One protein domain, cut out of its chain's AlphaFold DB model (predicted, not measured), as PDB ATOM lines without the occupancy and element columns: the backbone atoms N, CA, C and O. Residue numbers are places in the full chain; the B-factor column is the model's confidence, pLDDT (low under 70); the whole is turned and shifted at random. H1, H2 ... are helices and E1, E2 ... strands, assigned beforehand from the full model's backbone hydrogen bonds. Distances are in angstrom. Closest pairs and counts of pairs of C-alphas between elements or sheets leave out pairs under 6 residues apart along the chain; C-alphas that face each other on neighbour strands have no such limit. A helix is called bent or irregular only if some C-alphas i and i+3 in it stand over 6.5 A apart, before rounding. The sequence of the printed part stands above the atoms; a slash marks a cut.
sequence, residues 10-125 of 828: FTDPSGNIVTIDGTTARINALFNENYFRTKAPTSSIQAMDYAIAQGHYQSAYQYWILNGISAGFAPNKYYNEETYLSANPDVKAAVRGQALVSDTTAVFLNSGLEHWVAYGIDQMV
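What this domain is: This is residues 10 to 125 of the 828 residues of an uncharacterized protein of Candidatus Arcanobacter lacustris (UniProt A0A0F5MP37). Two loosely knit lobes of short helices lie side by side: H2, H3 and H4 make one, with H1 at its border, and H5, H6 and H7 make the other. The long link of residues 69 to 80 joins them, while residues 12 to 17, at the foot of a lone short strand E1, and residues 99 to 105, in the loop between H6 and H7, stick out. The printed part has 116 residues, with one named strand and seven named helices in the order E1, H1, H2, H3, H4, H5, H6, H7; the class is mostly helix. The whole is compact, with a radius of gyration of the C-alphas of 15.5 A and spans of 41, 35 and 29 A.

How they stand to each other: H3, residues 42 to 53, touches H4, residues 60 to 68, with residues 48 to 52 alone; the closest C-alphas, of Met 48 and Tyr 63, are 6.4 A apart, at a steep tilt of 58 degrees, opposite ways. H2, residues 33 to 39, is close to H3 but not clearly touching, with the C-alphas of Arg 37 and Ile 45 closest at 6.3 A. H1, residues 24 to 28, is likewise close to H4 but not clearly touching, with the C-alphas of Asn 28 and Tyr 61 closest at 7.2 A. H7, residues 112 to 123, and H6, residues 89 to 96, form a helical hairpin at a shallow tilt of 32 degrees; their closest C-alphas, of Gly 112 and Val 91, are 6.5 A apart. H5, residues 81 to 87, touches H7 at a steep tilt of 47 degrees, with the C-alphas of Glu 81 and Gly 112 closest at 6.1 A. H5 and H6 only just touch, and only at the corner, with 3 pairs of C-alphas within 8 A, the closest being Leu 85 and Lys 92 at 4.9 A. H3 and H7 are apart. E1, residues 17 to 20, pairs with no named strand; its residues 17 to 18 pair with residues 10 to 11, antiparallel. Every O i to N i+4 pair is within hydrogen-bond range in H1 to H6, and 6 of 8 are in H7, which is irregular: C-alphas 118 and 121 are 7.3 A apart.

Where its parts are: E1 begins at C-alpha 17, (12.761, 52.559, 37.325). H3 is 16.3 A long from C-alpha 42, (23.325, 24.748, 24.872), and H7 is 13.7 A long, ending at C-alpha 123, (9.246, 50.163, 8.301).

The domain as a whole: The C-alphas of Ala 53 and Ser 102 are the farthest apart, at 43.2 A. The printed part has no cut. The links H4 to H5 and H6 to H7 are long. The mean pLDDT of the printed part is 74.9, and residues 10 to 29, 97 to 108 and 120 to 125 are under 70.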
ATOM      1  N   PHE A  10       9.959  47.839  36.435       48.84
ATOM      2  CA  PHE A  10      10.892  47.218  37.365       48.84
ATOM      3  C   PHE A  10      12.089  48.127  37.580       48.84
ATOM      4  O   PHE A  10      12.439  48.956  36.737       48.84
ATOM      5  N   THR A  11      12.677  47.966  38.757       38.88
ATOM      6  CA  THR A  11      13.864  48.687  39.177       38.88
ATOM      7  C   THR A  11      15.078  47.849  38.811       38.88
ATOM      8  O   THR A  11      15.142  46.672  39.171       38.88
ATOM      9  N   ASP A  12      16.021  48.424  38.073       49.41
ATOM     10  CA  ASP A  12      17.287  47.749  37.803       49.41
ATOM     11  C   ASP A  12      18.112  47.570  39.106       49.41
ATOM     12  O   ASP A  12      17.791  48.167  40.141       49.41
ATOM     13  N   PRO A  13      19.194  46.767  39.101       39.00
ATOM     14  CA  PRO A  13      20.046  46.580  40.281       39.00
ATOM     15  C   PRO A  13      20.707  47.868  40.809       39.00
ATOM     16  O   PRO A  13      21.258  47.853  41.908       39.00
ATOM     17  N   SER A  14      20.659  48.963  40.044       47.88
ATOM     18  CA  SER A  14      21.199  50.281  40.398       47.88
ATOM     19  C   SER A  14      20.134  51.235  40.957       47.88
ATOM     20  O   SER A  14      20.467  52.354  41.339       47.88
ATOM     21  N   GLY A  15      18.867  50.813  41.042       47.81
ATOM     22  CA  GLY A  15      17.780  51.604  41.618       47.81
ATOM     23  C   GLY A  15      16.951  52.414  40.614       47.81
ATOM     24  O   GLY A  15      16.059  53.146  41.045       47.81
ATOM     25  N   ASN A  16      17.180  52.287  39.302       53.84
ATOM     26  CA  ASN A  16      16.449  53.060  38.292       53.84
ATOM     27  C   ASN A  16      15.166  52.351  37.851       53.84
ATOM     28  O   ASN A  16      15.193  51.169  37.511       53.84
ATOM     29  N   ILE A  17      14.046  53.079  37.812       40.00
ATOM     30  CA  ILE A  17      12.761  52.559  37.325       40.00
ATOM     31  C   ILE A  17      12.741  52.646  35.799       40.00
ATOM     32  O   ILE A  17      12.744  53.741  35.240       40.00
ATOM     33  N   VAL A  18      12.685  51.495  35.130       41.62
ATOM     34  CA  VAL A  18      12.501  51.418  33.677       41.62
ATOM     35  C   VAL A  18      11.042  51.071  33.390       41.62
ATOM     36  O   VAL A  18      10.540  50.030  33.823       41.62
ATOM     37  N   THR A  19      10.356  51.952  32.663       38.66
ATOM     38  CA  THR A  19       8.970  51.760  32.219       38.66
ATOM     39  C   THR A  19       8.968  51.448  30.727       38.66
ATOM     40  O   THR A  19       9.442  52.249  29.927       38.66
ATOM     41  N   ILE A  20       8.440  50.283  30.344       45.38
ATOM     42  CA  ILE A  20       8.271  49.891  28.939       45.38
ATOM     43  C   ILE A  20       6.778  49.968  28.619       45.38
ATOM     44  O   ILE A  20       5.991  49.201  29.179       45.38
ATOM     45  N   ASP A  21       6.390  50.898  27.746       41.94
ATOM     46  CA  ASP A  21       5.003  51.082  27.311       41.94
ATOM     47  C   ASP A  21       4.773  50.510  25.893       41.94
ATOM     48  O   ASP A  21       5.633  50.586  25.014       41.94
ATOM     49  N   GLY A  22       3.604  49.900  25.686       46.78
ATOM     50  CA  GLY A  22       2.976  49.614  24.387       46.78
ATOM     51  C   GLY A  22       3.593  48.598  23.403       46.78
ATOM     52  O   GLY A  22       2.858  48.083  22.559       46.78
ATOM     53  N   THR A  23       4.882  48.251  23.465       50.84
ATOM     54  CA  THR A  23       5.552  47.419  22.429       50.84
ATOM     55  C   THR A  23       5.623  45.918  22.741       50.84
ATOM     56  O   THR A  23       5.837  45.094  21.844       50.84
ATOM     57  N   THR A  24       5.359  45.513  23.984       51.94
ATOM     58  CA  THR A  24       5.590  44.137  24.462       51.94
ATOM     59  C   THR A  24       4.694  43.089  23.788       51.94
ATOM     60  O   THR A  24       5.124  41.956  23.590       51.94
ATOM     61  N   ALA A  25       3.472  43.449  23.371       51.88
ATOM     62  CA  ALA A  25       2.548  42.513  22.718       51.88
ATOM     63  C   ALA A  25       2.926  42.199  21.255       51.88
ATOM     64  O   ALA A  25       2.723  41.073  20.800       51.88
ATOM     65  N   ARG A  26       3.502  43.164  20.520       54.44
ATOM     66  CA  ARG A  26       3.897  42.983  19.107       54.44
ATOM     67  C   ARG A  26       5.245  42.271  18.976       54.44
ATOM     68  O   ARG A  26       5.393  41.436  18.091       54.44
ATOM     69  N   ILE A  27       6.192  42.535  19.879       58.12
ATOM     70  CA  ILE A  27       7.511  41.881  19.868       58.12
ATOM     71  C   ILE A  27       7.413  40.423  20.373       58.12
ATOM     72  O   ILE A  27       8.102  39.550  19.848       58.12
ATOM     73  N   ASN A  28       6.472  40.099  21.276       63.16
ATOM     74  CA  ASN A  28       6.219  38.710  21.694       63.16
ATOM     75  C   ASN A  28       5.773  37.814  20.516       63.16
ATOM     76  O   ASN A  28       6.190  36.666  20.415       63.16
ATOM     77  N   ALA A  29       5.012  38.350  19.552       65.25
ATOM     78  CA  ALA A  29       4.626  37.608  18.343       65.25
ATOM     79  C   ALA A  29       5.813  37.281  17.412       65.25
ATOM     80  O   ALA A  29       5.712  36.395  16.561       65.25
ATOM     81  N   LEU A  30       6.936  37.989  17.568       72.62
ATOM     82  CA  LEU A  30       8.144  37.803  16.770       72.62
ATOM     83  C   LEU A  30       9.144  36.854  17.430       72.62
ATOM     84  O   LEU A  30      10.040  36.377  16.740       72.62
ATOM     85  N   PHE A  31       8.999  36.528  18.714       87.12
ATOM     86  CA  PHE A  31       9.866  35.570  19.393       87.12
ATOM     87  C   PHE A  31       9.228  34.181  19.435       87.12
ATOM     88  O   PHE A  31       8.111  33.993  19.908       87.12
ATOM     89  N   ASN A  32       9.952  33.174  18.955       88.25
ATOM     90  CA  ASN A  32       9.541  31.781  19.044       88.25
ATOM     91  C   ASN A  32      10.497  31.032  19.974       88.25
ATOM     92  O   ASN A  32      11.607  30.679  19.578       88.25
ATOM     93  N   GLU A  33      10.046  30.758  21.199       89.50
ATOM     94  CA  GLU A  33      10.870  30.112  22.225       89.50
ATOM     95  C   GLU A  33      11.410  28.745  21.778       89.50
ATOM     96  O   GLU A  33      12.588  28.454  21.982       89.50
ATOM     97  N   ASN A  34      10.592  27.928  21.106       89.69
ATOM     98  CA  ASN A  34      11.036  26.629  20.597       89.69
ATOM     99  C   ASN A  34      12.160  26.790  19.569       89.69
ATOM    100  O   ASN A  34      13.150  26.067  19.615       89.69
ATOM    101  N   TYR A  35      12.042  27.757  18.659       90.00
ATOM    102  CA  TYR A  35      13.096  28.052  17.697       90.00
ATOM    103  C   TYR A  35      14.368  28.535  18.402       90.00
ATOM    104  O   TYR A  35      15.440  27.982  18.152       90.00
ATOM    105  N   PHE A  36      14.247  29.490  19.327       88.62
ATOM    106  CA  PHE A  36      15.369  30.012  20.104       88.62
ATOM    107  C   PHE A  36      16.115  28.893  20.844       88.62
ATOM    108  O   PHE A  36      17.326  28.749  20.684       88.62
ATOM    109  N   ARG A  37      15.390  28.007  21.539       89.88
ATOM    110  CA  ARG A  37      15.948  26.832  22.233       89.88
ATOM    111  C   ARG A  37      16.592  25.801  21.300       89.88
ATOM    112  O   ARG A  37      17.372  24.978  21.756       89.88
ATOM    113  N   THR A  38      16.291  25.810  20.003       88.25
ATOM    114  CA  THR A  38      16.948  24.907  19.035       88.25
ATOM    115  C   THR A  38      18.173  25.515  18.358       88.25
ATOM    116  O   THR A  38      18.948  24.780  17.745       88.25
ATOM    117  N   LYS A  39      18.340  26.843  18.409       86.88
ATOM    118  CA  LYS A  39      19.391  27.566  17.675       86.88
ATOM    119  C   LYS A  39      20.419  28.242  18.569       86.88
ATOM    120  O   LYS A  39      21.566  28.370  18.149       86.88
ATOM    121  N   ALA A  40      20.034  28.647  19.774       86.19
ATOM    122  CA  ALA A  40      20.977  29.154  20.753       86.19
ATOM    123  C   ALA A  40      21.926  28.026  21.218       86.19
ATOM    124  O   ALA A  40      21.516  26.863  21.291       86.19
ATOM    125  N   PRO A  41      23.188  28.338  21.558       89.25
ATOM    126  CA  PRO A  41      24.103  27.373  22.156       89.25
ATOM    127  C   PRO A  41      23.514  26.746  23.426       89.25
ATOM    128  O   PRO A  41      22.857  27.426  24.217       89.25
ATOM    129  N   THR A  42      23.806  25.464  23.674       91.25
ATOM    130  CA  THR A  42      23.325  24.748  24.872       91.25
ATOM    131  C   THR A  42      23.684  25.475  26.171       91.25
ATOM    132  O   THR A  42      22.866  25.520  27.085       91.25
ATOM    133  N   SER A  43      24.859  26.109  26.238       88.50
ATOM    134  CA  SER A  43      25.285  26.924  27.383       88.50
ATOM    135  C   SER A  43      24.391  28.149  27.614       88.50
ATOM    136  O   SER A  43      24.064  28.456  28.756       88.50
ATOM    137  N   SER A  44      23.940  28.823  26.552       87.38
ATOM    138  CA  SER A  44      23.020  29.964  26.644       87.38
ATOM    139  C   SER A  44      21.615  29.538  27.071       87.38
ATOM    140  O   SER A  44      20.966  30.265  27.817       87.38
ATOM    141  N   ILE A  45      21.159  28.355  26.648       90.81
ATOM    142  CA  ILE A  45      19.868  27.788  27.074       90.81
ATOM    143  C   ILE A  45      19.919  27.400  28.551       90.81
ATOM    144  O   ILE A  45      19.009  27.735  29.300       90.81
ATOM    145  N   GLN A  46      21.005  26.761  28.994       92.25
ATOM    146  CA  GLN A  46      21.207  26.426  30.404       92.25
ATOM    147  C   GLN A  46      21.285  27.679  31.285       92.25
ATOM    148  O   GLN A  46      20.679  27.703  32.352       92.25
ATOM    149  N   ALA A  47      21.981  28.729  30.833       90.25
ATOM    150  CA  ALA A  47      22.037  30.010  31.534       90.25
ATOM    151  C   ALA A  47      20.655  30.676  31.623       90.25
ATOM    152  O   ALA A  47      20.275  31.157  32.689       90.25
ATOM    153  N   MET A  48      19.882  30.645  30.534       93.50
ATOM    154  CA  MET A  48      18.504  31.131  30.507       93.50
ATOM    155  C   MET A  48      17.610  30.358  31.478       93.50
ATOM    156  O   MET A  48      16.954  30.974  32.314       93.50
ATOM    157  N   ASP A  49      17.589  29.027  31.396       93.19
ATOM    158  CA  ASP A  49      16.739  28.184  32.243       93.19
ATOM    159  C   ASP A  49      17.107  28.325  33.722       93.19
ATOM    160  O   ASP A  49      16.223  28.432  34.571       93.19
ATOM    161  N   TYR A  50      18.406  28.408  34.031       92.12
ATOM    162  CA  TYR A  50      18.880  28.694  35.380       92.12
ATOM    163  C   TYR A  50      18.403  30.070  35.860       92.12
ATOM    164  O   TYR A  50      17.847  30.178  36.949       92.12
ATOM    165  N   ALA A  51      18.555  31.119  35.049       90.56
ATOM    166  CA  ALA A  51      18.164  32.471  35.430       90.56
ATOM    167  C   ALA A  51      16.638  32.642  35.560       90.56
ATOM    168  O   ALA A  51      16.179  33.379  36.432       90.56
ATOM    169  N   ILE A  52      15.843  31.920  34.762       91.56
ATOM    170  CA  ILE A  52      14.383  31.854  34.919       91.56
ATOM    171  C   ILE A  52      14.017  31.113  36.209       91.56
ATOM    172  O   ILE A  52      13.182  31.590  36.974       91.56
ATOM    173  N   ALA A  53      14.672  29.985  36.506       92.44
ATOM    174  CA  ALA A  53      14.429  29.224  37.733       92.44
ATOM    175  C   ALA A  53      14.792  30.006  39.009       92.44
ATOM    176  O   ALA A  53      14.133  29.841  40.033       92.44
ATOM    177  N   GLN A  54      15.805  30.879  38.948       91.50
ATOM    178  CA  GLN A  54      16.165  31.806  40.031       91.50
ATOM    179  C   GLN A  54      15.261  33.056  40.095       91.50
ATOM    180  O   GLN A  54      15.445  33.903  40.963       91.50
ATOM    181  N   GLY A  55      14.295  33.200  39.180       90.94
ATOM    182  CA  GLY A  55      13.394  34.353  39.125       90.94
ATOM    183  C   GLY A  55      14.041  35.647  38.618       90.94
ATOM    184  O   GLY A  55      13.428  36.706  38.723       90.94
ATOM    185  N   HIS A  56      15.253  35.588  38.053       90.12
ATOM    186  CA  HIS A  56      15.915  36.753  37.451       90.12
ATOM    187  C   HIS A  56      15.235  37.201  36.151       90.12
ATOM    188  O   HIS A  56      15.269  38.383  35.817       90.12
ATOM    189  N   TYR A  57      14.589  36.272  35.442       90.44
ATOM    190  CA  TYR A  57      13.760  36.565  34.276       90.44
ATOM    191  C   TYR A  57      12.430  35.821  34.377       90.44
ATOM    192  O   TYR A  57      12.376  34.669  34.798       90.44
ATOM    193  N   GLN A  58      11.350  36.468  33.953       89.25
ATOM    194  CA  GLN A  58       9.992  35.924  33.984       89.25
ATOM    195  C   GLN A  58       9.707  34.972  32.813       89.25
ATOM    196  O   GLN A  58       8.741  34.215  32.855       89.25
ATOM    197  N   SER A  59      10.507  35.021  31.741       89.56
ATOM    198  CA  SER A  59      10.341  34.172  30.554       89.56
ATOM    199  C   SER A  59      11.613  34.101  29.704       89.56
ATOM    200  O   SER A  59      12.488  34.967  29.794       89.56
ATOM    201  N   ALA A  60      11.679  33.108  28.811       88.12
ATOM    202  CA  ALA A  60      12.724  33.003  27.789       88.12
ATOM    203  C   ALA A  60      12.759  34.222  26.854       88.12
ATOM    204  O   ALA A  60      13.824  34.646  26.412       88.12
ATOM    205  N   TYR A  61      11.596  34.818  26.600       88.62
ATOM    206  CA  TYR A  61      11.470  36.045  25.827       88.62
ATOM    207  C   TYR A  61      12.168  37.230  26.504       88.62
ATOM    208  O   TYR A  61      12.949  37.937  25.867       88.62
ATOM    209  N   GLN A  62      11.944  37.419  27.809       87.38
ATOM    210  CA  GLN A  62      12.614  38.480  28.564       87.38
ATOM    211  C   GLN A  62      14.133  38.269  28.588       87.38
ATOM    212  O   GLN A  62      14.889  39.225  28.415       87.38
ATOM    213  N   TYR A  63      14.582  37.019  28.739       89.06
ATOM    214  CA  TYR A  63      16.000  36.681  28.628       89.06
ATOM    215  C   TYR A  63      16.563  37.020  27.239       89.06
ATOM    216  O   TYR A  63      17.650  37.589  27.141       89.06
ATOM    217  N   TRP A  64      15.827  36.705  26.167       89.94
ATOM    218  CA  TRP A  64      16.240  36.990  24.793       89.94
ATOM    219  C   TRP A  64      16.356  38.491  24.508       89.94
ATOM    220  O   TRP A  64      17.351  38.899  23.918       89.94
ATOM    221  N   ILE A  65      15.420  39.324  24.967       85.44
ATOM    222  CA  ILE A  65      15.532  40.783  24.790       85.44
ATOM    223  C   ILE A  65      16.804  41.314  25.451       85.44
ATOM    224  O   ILE A  65      17.544  42.080  24.842       85.44
ATOM    225  N   LEU A  66      17.052  40.904  26.696       84.88
ATOM    226  CA  LEU A  66      18.117  41.491  27.508       84.88
ATOM    227  C   LEU A  66      19.506  40.934  27.178       84.88
ATOM    228  O   LEU A  66      20.491  41.633  27.384       84.88
ATOM    229  N   ASN A  67      19.597  39.700  26.675       84.50
ATOM    230  CA  ASN A  67      20.881  39.029  26.428       84.50
ATOM    231  C   ASN A  67      20.998  38.394  25.036       84.50
ATOM    232  O   ASN A  67      22.096  38.226  24.511       84.50
ATOM    233  N   GLY A  68      19.881  37.971  24.446       85.06
ATOM    234  CA  GLY A  68      19.861  37.247  23.176       85.06
ATOM    235  C   GLY A  68      20.058  38.139  21.952       85.06
ATOM    236  O   GLY A  68      20.728  37.712  21.015       85.06
ATOM    237  N   ILE A  69      19.534  39.370  21.971       84.62
ATOM    238  CA  ILE A  69      19.699  40.348  20.881       84.62
ATOM    239  C   ILE A  69      21.172  40.733  20.722       84.62
ATOM    240  O   ILE A  69      21.723  40.593  19.633       84.62
ATOM    241  N   SER A  70      21.834  41.121  21.816       81.06
ATOM    242  CA  SER A  70      23.259  41.481  21.814       81.06
ATOM    243  C   SER A  70      24.168  40.303  21.453       81.06
ATOM    244  O   SER A  70      25.262  40.491  20.931       81.06
ATOM    245  N   ALA A  71      23.719  39.071  21.717       81.75
ATOM    246  CA  ALA A  71      24.411  37.850  21.312       81.75
ATOM    247  C   ALA A  71      24.122  37.433  19.852       81.75
ATOM    248  O   ALA A  71      24.632  36.407  19.400       81.75
ATOM    249  N   GLY A  72      23.307  38.197  19.113       85.06
ATOM    250  CA  GLY A  72      22.974  37.937  17.710       85.06
ATOM    251  C   GLY A  72      22.047  36.737  17.491       85.06
ATOM    252  O   GLY A  72      22.022  36.159  16.404       85.06
ATOM    253  N   PHE A  73      21.294  36.308  18.508       87.75
ATOM    254  CA  PHE A  73      20.419  35.145  18.387       87.75
ATOM    255  C   PHE A  73      19.103  35.502  17.697       87.75
ATOM    256  O   PHE A  73      18.303  36.285  18.212       87.75
ATOM    257  N   ALA A  74      18.848  34.865  16.553       88.25
ATOM    258  CA  ALA A  74      17.631  35.080  15.782       88.25
ATOM    259  C   ALA A  74      16.366  34.734  16.604       88.25
ATOM    260  O   ALA A  74      16.275  33.631  17.157       88.25
ATOM    261  N   PRO A  75      15.361  35.627  16.658       87.12
ATOM    262  CA  PRO A  75      14.163  35.423  17.475       87.12
ATOM    263  C   PRO A  75      13.229  34.337  16.940       87.12
ATOM    264  O   PRO A  75      12.444  33.759  17.690       87.12
ATOM    265  N   ASN A  76      13.269  34.074  15.633       86.00
ATOM    266  CA  ASN A  76      12.399  33.125  14.949       86.00
ATOM    267  C   ASN A  76      13.047  32.634  13.640       86.00
ATOM    268  O   ASN A  76      14.072  33.152  13.204       86.00
ATOM    269  N   LYS A  77      12.408  31.661  12.978       87.69
ATOM    270  CA  LYS A  77      12.904  31.049  11.730       87.69
ATOM    271  C   LYS A  77      12.910  31.954  10.493       87.69
ATOM    272  O   LYS A  77      13.468  31.550   9.478       87.69
ATOM    273  N   TYR A  78      12.235  33.099  10.542       83.94
ATOM    274  CA  TYR A  78      12.083  34.026   9.420       83.94
ATOM    275  C   TYR A  78      13.142  35.130   9.423       83.94
ATOM    276  O   TYR A  78      13.412  35.704   8.371       83.94
ATOM    277  N   TYR A  79      13.760  35.413  10.573       88.88
ATOM    278  CA  TYR A  79      14.880  36.340  10.640       88.88
ATOM    279  C   TYR A  79      16.189  35.636  10.264       88.88
ATOM    280  O   TYR A  79      16.580  34.644  10.881       88.88
ATOM    281  N   ASN A  80      16.888  36.177   9.268       88.44
ATOM    282  CA  ASN A  80      18.257  35.807   8.935       88.44
ATOM    283  C   ASN A  80      19.068  37.088   8.723       88.44
ATOM    284  O   ASN A  80      18.708  37.914   7.886       88.44
ATOM    285  N   GLU A  81      20.150  37.227   9.484       88.31
ATOM    286  CA  GLU A  81      21.017  38.408   9.496       88.31
ATOM    287  C   GLU A  81      21.568  38.740   8.103       88.31
ATOM    288  O   GLU A  81      21.503  39.880   7.650       88.31
ATOM    289  N   GLU A  82      22.068  37.733   7.386       91.12
ATOM    290  CA  GLU A  82      22.672  37.919   6.070       91.12
ATOM    291  C   GLU A  82      21.633  38.359   5.036       91.12
ATOM    292  O   GLU A  82      21.863  39.320   4.297       91.12
ATOM    293  N   THR A  83      20.458  37.722   5.031       89.19
ATOM    294  CA  THR A  83      19.337  38.111   4.169       89.19
ATOM    295  C   THR A  83      18.854  39.527   4.488       89.19
ATOM    296  O   THR A  83      18.619  40.316   3.572       89.19
ATOM    297  N   TYR A  84      18.733  39.877   5.772       88.06
ATOM    298  CA  TYR A  84      18.260  41.193   6.197       88.06
ATOM    299  C   TYR A  84      19.237  42.307   5.805       88.06
ATOM    300  O   TYR A  84      18.832  43.296   5.194       88.06
ATOM    301  N   LEU A  85      20.534  42.125   6.060       89.50
ATOM    302  CA  LEU A  85      21.567  43.087   5.672       89.50
ATOM    303  C   LEU A  85      21.774  43.146   4.152       89.50
ATOM    304  O   LEU A  85      22.126  44.190   3.609       89.50
ATOM    305  N   SER A  86      21.559  42.044   3.431       87.56
ATOM    306  CA  SER A  86      21.546  42.047   1.963       87.56
ATOM    307  C   SER A  86      20.429  42.929   1.405       87.56
ATOM    308  O   SER A  86      20.642  43.611   0.404       87.56
ATOM    309  N   ALA A  87      19.246  42.897   2.021       85.00
ATOM    310  CA  ALA A  87      18.091  43.676   1.585       85.00
ATOM    311  C   ALA A  87      18.161  45.156   2.004       85.00
ATOM    312  O   ALA A  87      17.520  45.984   1.363       85.00
ATOM    313  N   ASN A  88      18.952  45.488   3.031       84.38
ATOM    314  CA  ASN A  88      19.093  46.842   3.576       84.38
ATOM    315  C   ASN A  88      20.577  47.271   3.564       84.38
ATOM    316  O   ASN A  88      21.278  47.135   4.575       84.38
ATOM    317  N   PRO A  89      21.106  47.728   2.406       86.19
ATOM    318  CA  PRO A  89      22.526  48.050   2.245       86.19
ATOM    319  C   PRO A  89      23.021  49.185   3.153       86.19
ATOM    320  O   PRO A  89      24.195  49.206   3.516       86.19
ATOM    321  N   ASP A  90      22.137  50.110   3.514       80.94
ATOM    322  CA  ASP A  90      22.355  51.205   4.460       80.94
ATOM    323  C   ASP A  90      22.560  50.686   5.889       80.94
ATOM    324  O   ASP A  90      23.556  51.021   6.529       80.94
ATOM    325  N   VAL A  91      21.706  49.768   6.347       84.88
ATOM    326  CA  VAL A  91      21.869  49.083   7.638       84.88
ATOM    327  C   VAL A  91      23.142  48.239   7.632       84.88
ATOM    328  O   VAL A  91      23.912  48.254   8.588       84.88
ATOM    329  N   LYS A  92      23.440  47.554   6.521       88.00
ATOM    330  CA  LYS A  92      24.698  46.809   6.343       88.00
ATOM    331  C   LYS A  92      25.926  47.710   6.425       88.00
ATOM    332  O   LYS A  92      26.949  47.279   6.959       88.00
ATOM    333  N   ALA A  93      25.845  48.930   5.898       80.38
ATOM    334  CA  ALA A  93      26.905  49.921   6.016       80.38
ATOM    335  C   ALA A  93      27.039  50.429   7.458       80.38
ATOM    336  O   ALA A  93      28.164  50.504   7.942       80.38
ATOM    337  N   ALA A  94      25.931  50.687   8.159       78.50
ATOM    338  CA  ALA A  94      25.934  51.105   9.563       78.50
ATOM    339  C   ALA A  94      26.524  50.028  10.493       78.50
ATOM    340  O   ALA A  94      27.398  50.327  11.300       78.50
ATOM    341  N   VAL A  95      26.144  48.759  10.307       82.38
ATOM    342  CA  VAL A  95      26.660  47.615  11.082       82.38
ATOM    343  C   VAL A  95      28.145  47.353  10.794       82.38
ATOM    344  O   VAL A  95      28.916  47.062  11.704       82.38
ATOM    345  N   ARG A  96      28.594  47.501   9.537       76.00
ATOM    346  CA  ARG A  96      30.033  47.449   9.187       76.00
ATOM    347  C   ARG A  96      30.802  48.695   9.635       76.00
ATOM    348  O   ARG A  96      32.026  48.659   9.725       76.00
ATOM    349  N   GLY A  97      30.085  49.788   9.860       62.41
ATOM    350  CA  GLY A  97      30.578  51.145  10.030       62.41
ATOM    351  C   GLY A  97      30.987  51.516  11.449       62.41
ATOM    352  O   GLY A  97      31.176  52.705  11.691       62.41
ATOM    353  N   GLN A  98      31.232  50.554  12.351       54.88
ATOM    354  CA  GLN A  98      31.814  50.801  13.686       54.88
ATOM    355  C   GLN A  98      33.173  51.554  13.675       54.88
ATOM    356  O   GLN A  98      33.789  51.725  14.721       54.88
ATOM    357  N   ALA A  99      33.650  52.042  12.524       45.16
ATOM    358  CA  ALA A  99      34.867  52.831  12.389       45.16
ATOM    359  C   ALA A  99      34.700  54.247  11.788       45.16
ATOM    360  O   ALA A  99      35.712  54.930  11.668       45.16
ATOM    361  N   LEU A 100      33.508  54.729  11.392       46.44
ATOM    362  CA  LEU A 100      33.413  56.020  10.673       46.44
ATOM    363  C   LEU A 100      32.162  56.863  10.984       46.44
ATOM    364  O   LEU A 100      31.447  57.242  10.064       46.44
ATOM    365  N   VAL A 101      31.923  57.238  12.247       42.66
ATOM    366  CA  VAL A 101      31.142  58.456  12.558       42.66
ATOM    367  C   VAL A 101      31.658  59.078  13.863       42.66
ATOM    368  O   VAL A 101      31.701  58.414  14.892       42.66
ATOM    369  N   SER A 102      32.070  60.348  13.827       48.25
ATOM    370  CA  SER A 102      32.523  61.131  14.992       48.25
ATOM    371  C   SER A 102      31.374  61.831  15.735       48.25
ATOM    372  O   SER A 102      31.608  62.802  16.450       48.25
ATOM    373  N   ASP A 103      30.138  61.381  15.533       50.59
ATOM    374  CA  ASP A 103      28.952  61.910  16.201       50.59
ATOM    375  C   ASP A 103      28.571  60.973  17.350       50.59
ATOM    376  O   ASP A 103      28.170  59.827  17.146       50.59
ATOM    377  N   THR A 104      28.726  61.463  18.576       47.19
ATOM    378  CA  THR A 104      28.492  60.724  19.823       47.19
ATOM    379  C   THR A 104      27.013  60.462  20.128       47.19
ATOM    380  O   THR A 104      26.705  59.959  21.205       47.19
ATOM    381  N   THR A 105      26.092  60.797  19.217       50.94
ATOM    382  CA  THR A 105      24.646  60.563  19.386       50.94
ATOM    383  C   THR A 105      24.067  59.469  18.481       50.94
ATOM    384  O   THR A 105      22.901  59.102  18.637       50.94
ATOM    385  N   ALA A 106      24.867  58.883  17.583       52.38
ATOM    386  CA  ALA A 106      24.432  57.747  16.776       52.38
ATOM    387  C   ALA A 106      24.299  56.487  17.651       52.38
ATOM    388  O   ALA A 106      25.274  56.008  18.231       52.38
ATOM    389  N   VAL A 107      23.086  55.935  17.745       54.88
ATOM    390  CA  VAL A 107      22.835  54.634  18.379       54.88
ATOM    391  C   VAL A 107      23.666  53.581  17.639       54.88
ATOM    392  O   VAL A 107      23.408  53.290  16.472       54.88
ATOM    393  N   PHE A 108      24.696  53.040  18.295       56.97
ATOM    394  CA  PHE A 108      25.522  51.970  17.739       56.97
ATOM    395  C   PHE A 108      24.657  50.725  17.534       56.97
ATOM    396  O   PHE A 108      24.196  50.125  18.501       56.97
ATOM    397  N   LEU A 109      24.450  50.339  16.277       70.25
ATOM    398  CA  LEU A 109      23.820  49.073  15.919       70.25
ATOM    399  C   LEU A 109      24.935  48.038  15.742       70.25
ATOM    400  O   LEU A 109      25.708  48.103  14.788       70.25
ATOM    401  N   ASN A 110      25.046  47.092  16.670       77.12
ATOM    402  CA  ASN A 110      26.036  46.011  16.630       77.12
ATOM    403  C   ASN A 110      25.654  44.910  15.631       77.12
ATOM    404  O   ASN A 110      26.496  44.104  15.240       77.12
ATOM    405  N   SER A 111      24.386  44.858  15.225       84.62
ATOM    406  CA  SER A 111      23.876  43.908  14.237       84.62
ATOM    407  C   SER A 111      22.660  44.464  13.496       84.62
ATOM    408  O   SER A 111      21.974  45.376  13.959       84.62
ATOM    409  N   GLY A 112      22.357  43.880  12.340       86.88
ATOM    410  CA  GLY A 112      21.093  44.072  11.642       86.88
ATOM    411  C   GLY A 112      19.901  43.629  12.485       86.88
ATOM    412  O   GLY A 112      18.825  44.204  12.339       86.88
ATOM    413  N   LEU A 113      20.091  42.679  13.410       87.50
ATOM    414  CA  LEU A 113      19.034  42.223  14.312       87.50
ATOM    415  C   LEU A 113      18.596  43.343  15.258       87.50
ATOM    416  O   LEU A 113      17.397  43.538  15.445       87.50
ATOM    417  N   GLU A 114      19.542  44.111  15.800       84.69
ATOM    418  CA  GLU A 114      19.234  45.283  16.628       84.69
ATOM    419  C   GLU A 114      18.419  46.317  15.842       84.69
ATOM    420  O   GLU A 114      17.398  46.798  16.333       84.69
ATOM    421  N   HIS A 115      18.790  46.583  14.584       85.44
ATOM    422  CA  HIS A 115      18.021  47.483  13.719       85.44
ATOM    423  C   HIS A 115      16.622  46.937  13.405       85.44
ATOM    424  O   HIS A 115      15.633  47.669  13.447       85.44
ATOM    425  N   TRP A 116      16.515  45.645  13.092       84.81
ATOM    426  CA  TRP A 116      15.241  45.020  12.750       84.81
ATOM    427  C   TRP A 116      14.254  45.063  13.918       84.81
ATOM    428  O   TRP A 116      13.082  45.376  13.710       84.81
ATOM    429  N   VAL A 117      14.732  44.807  15.140       81.31
ATOM    430  CA  VAL A 117      13.912  44.883  16.357       81.31
ATOM    431  C   VAL A 117      13.532  46.329  16.684       81.31
ATOM    432  O   VAL A 117      12.381  46.570  17.040       81.31
ATOM    433  N   ALA A 118      14.462  47.281  16.551       75.75
ATOM    434  CA  ALA A 118      14.229  48.678  16.919       75.75
ATOM    435  C   ALA A 118      13.362  49.447  15.906       75.75
ATOM    436  O   ALA A 118      12.536  50.260  16.306       75.75
ATOM    437  N   TYR A 119      13.539  49.189  14.605       76.75
ATOM    438  CA  TYR A 119      12.961  50.008  13.530       76.75
ATOM    439  C   TYR A 119      12.296  49.190  12.416       76.75
ATOM    440  O   TYR A 119      11.347  49.655  11.781       76.75
ATOM    441  N   GLY A 120      12.766  47.964  12.165       69.88
ATOM    442  CA  GLY A 120      12.287  47.134  11.052       69.88
ATOM    443  C   GLY A 120      10.792  46.809  11.111       69.88
ATOM    444  O   GLY A 120      10.149  46.684  10.069       69.88
ATOM    445  N   ILE A 121      10.220  46.724  12.315       62.75
ATOM    446  CA  ILE A 121       8.792  46.438  12.525       62.75
ATOM    447  C   ILE A 121       7.903  47.587  12.026       62.75
ATOM    448  O   ILE A 121       6.845  47.322  11.454       62.75
ATOM    449  N   ASP A 122       8.333  48.839  12.187       58.56
ATOM    450  CA  ASP A 122       7.558  50.004  11.745       58.56
ATOM    451  C   ASP A 122       7.763  50.288  10.253       58.56
ATOM    452  O   ASP A 122       6.826  50.684   9.555       58.56
ATOM    453  N   GLN A 123       8.950  49.983   9.723       62.16
ATOM    454  CA  GLN A 123       9.246  50.163   8.301       62.16
ATOM    455  C   GLN A 123       8.588  49.103   7.397       62.16
ATOM    456  O   GLN A 123       8.281  49.397   6.246       62.16
ATOM    457  N   MET A 124       8.287  47.896   7.895       52.78
ATOM    458  CA  MET A 124       7.623  46.841   7.105       52.78
ATOM    459  C   MET A 124       6.103  47.018   6.930       52.78
ATOM    460  O   MET A 124       5.506  46.323   6.107       52.78
ATOM    461  N   VAL A 125       5.452  47.932   7.661       45.41
ATOM    462  CA  VAL A 125       4.004  48.189   7.501       45.41
ATOM    463  C   VAL A 125       3.724  49.148   6.335       45.41
ATOM    464  O   VAL A 125       2.590  49.239   5.866       45.41
TER     465      VAL A 125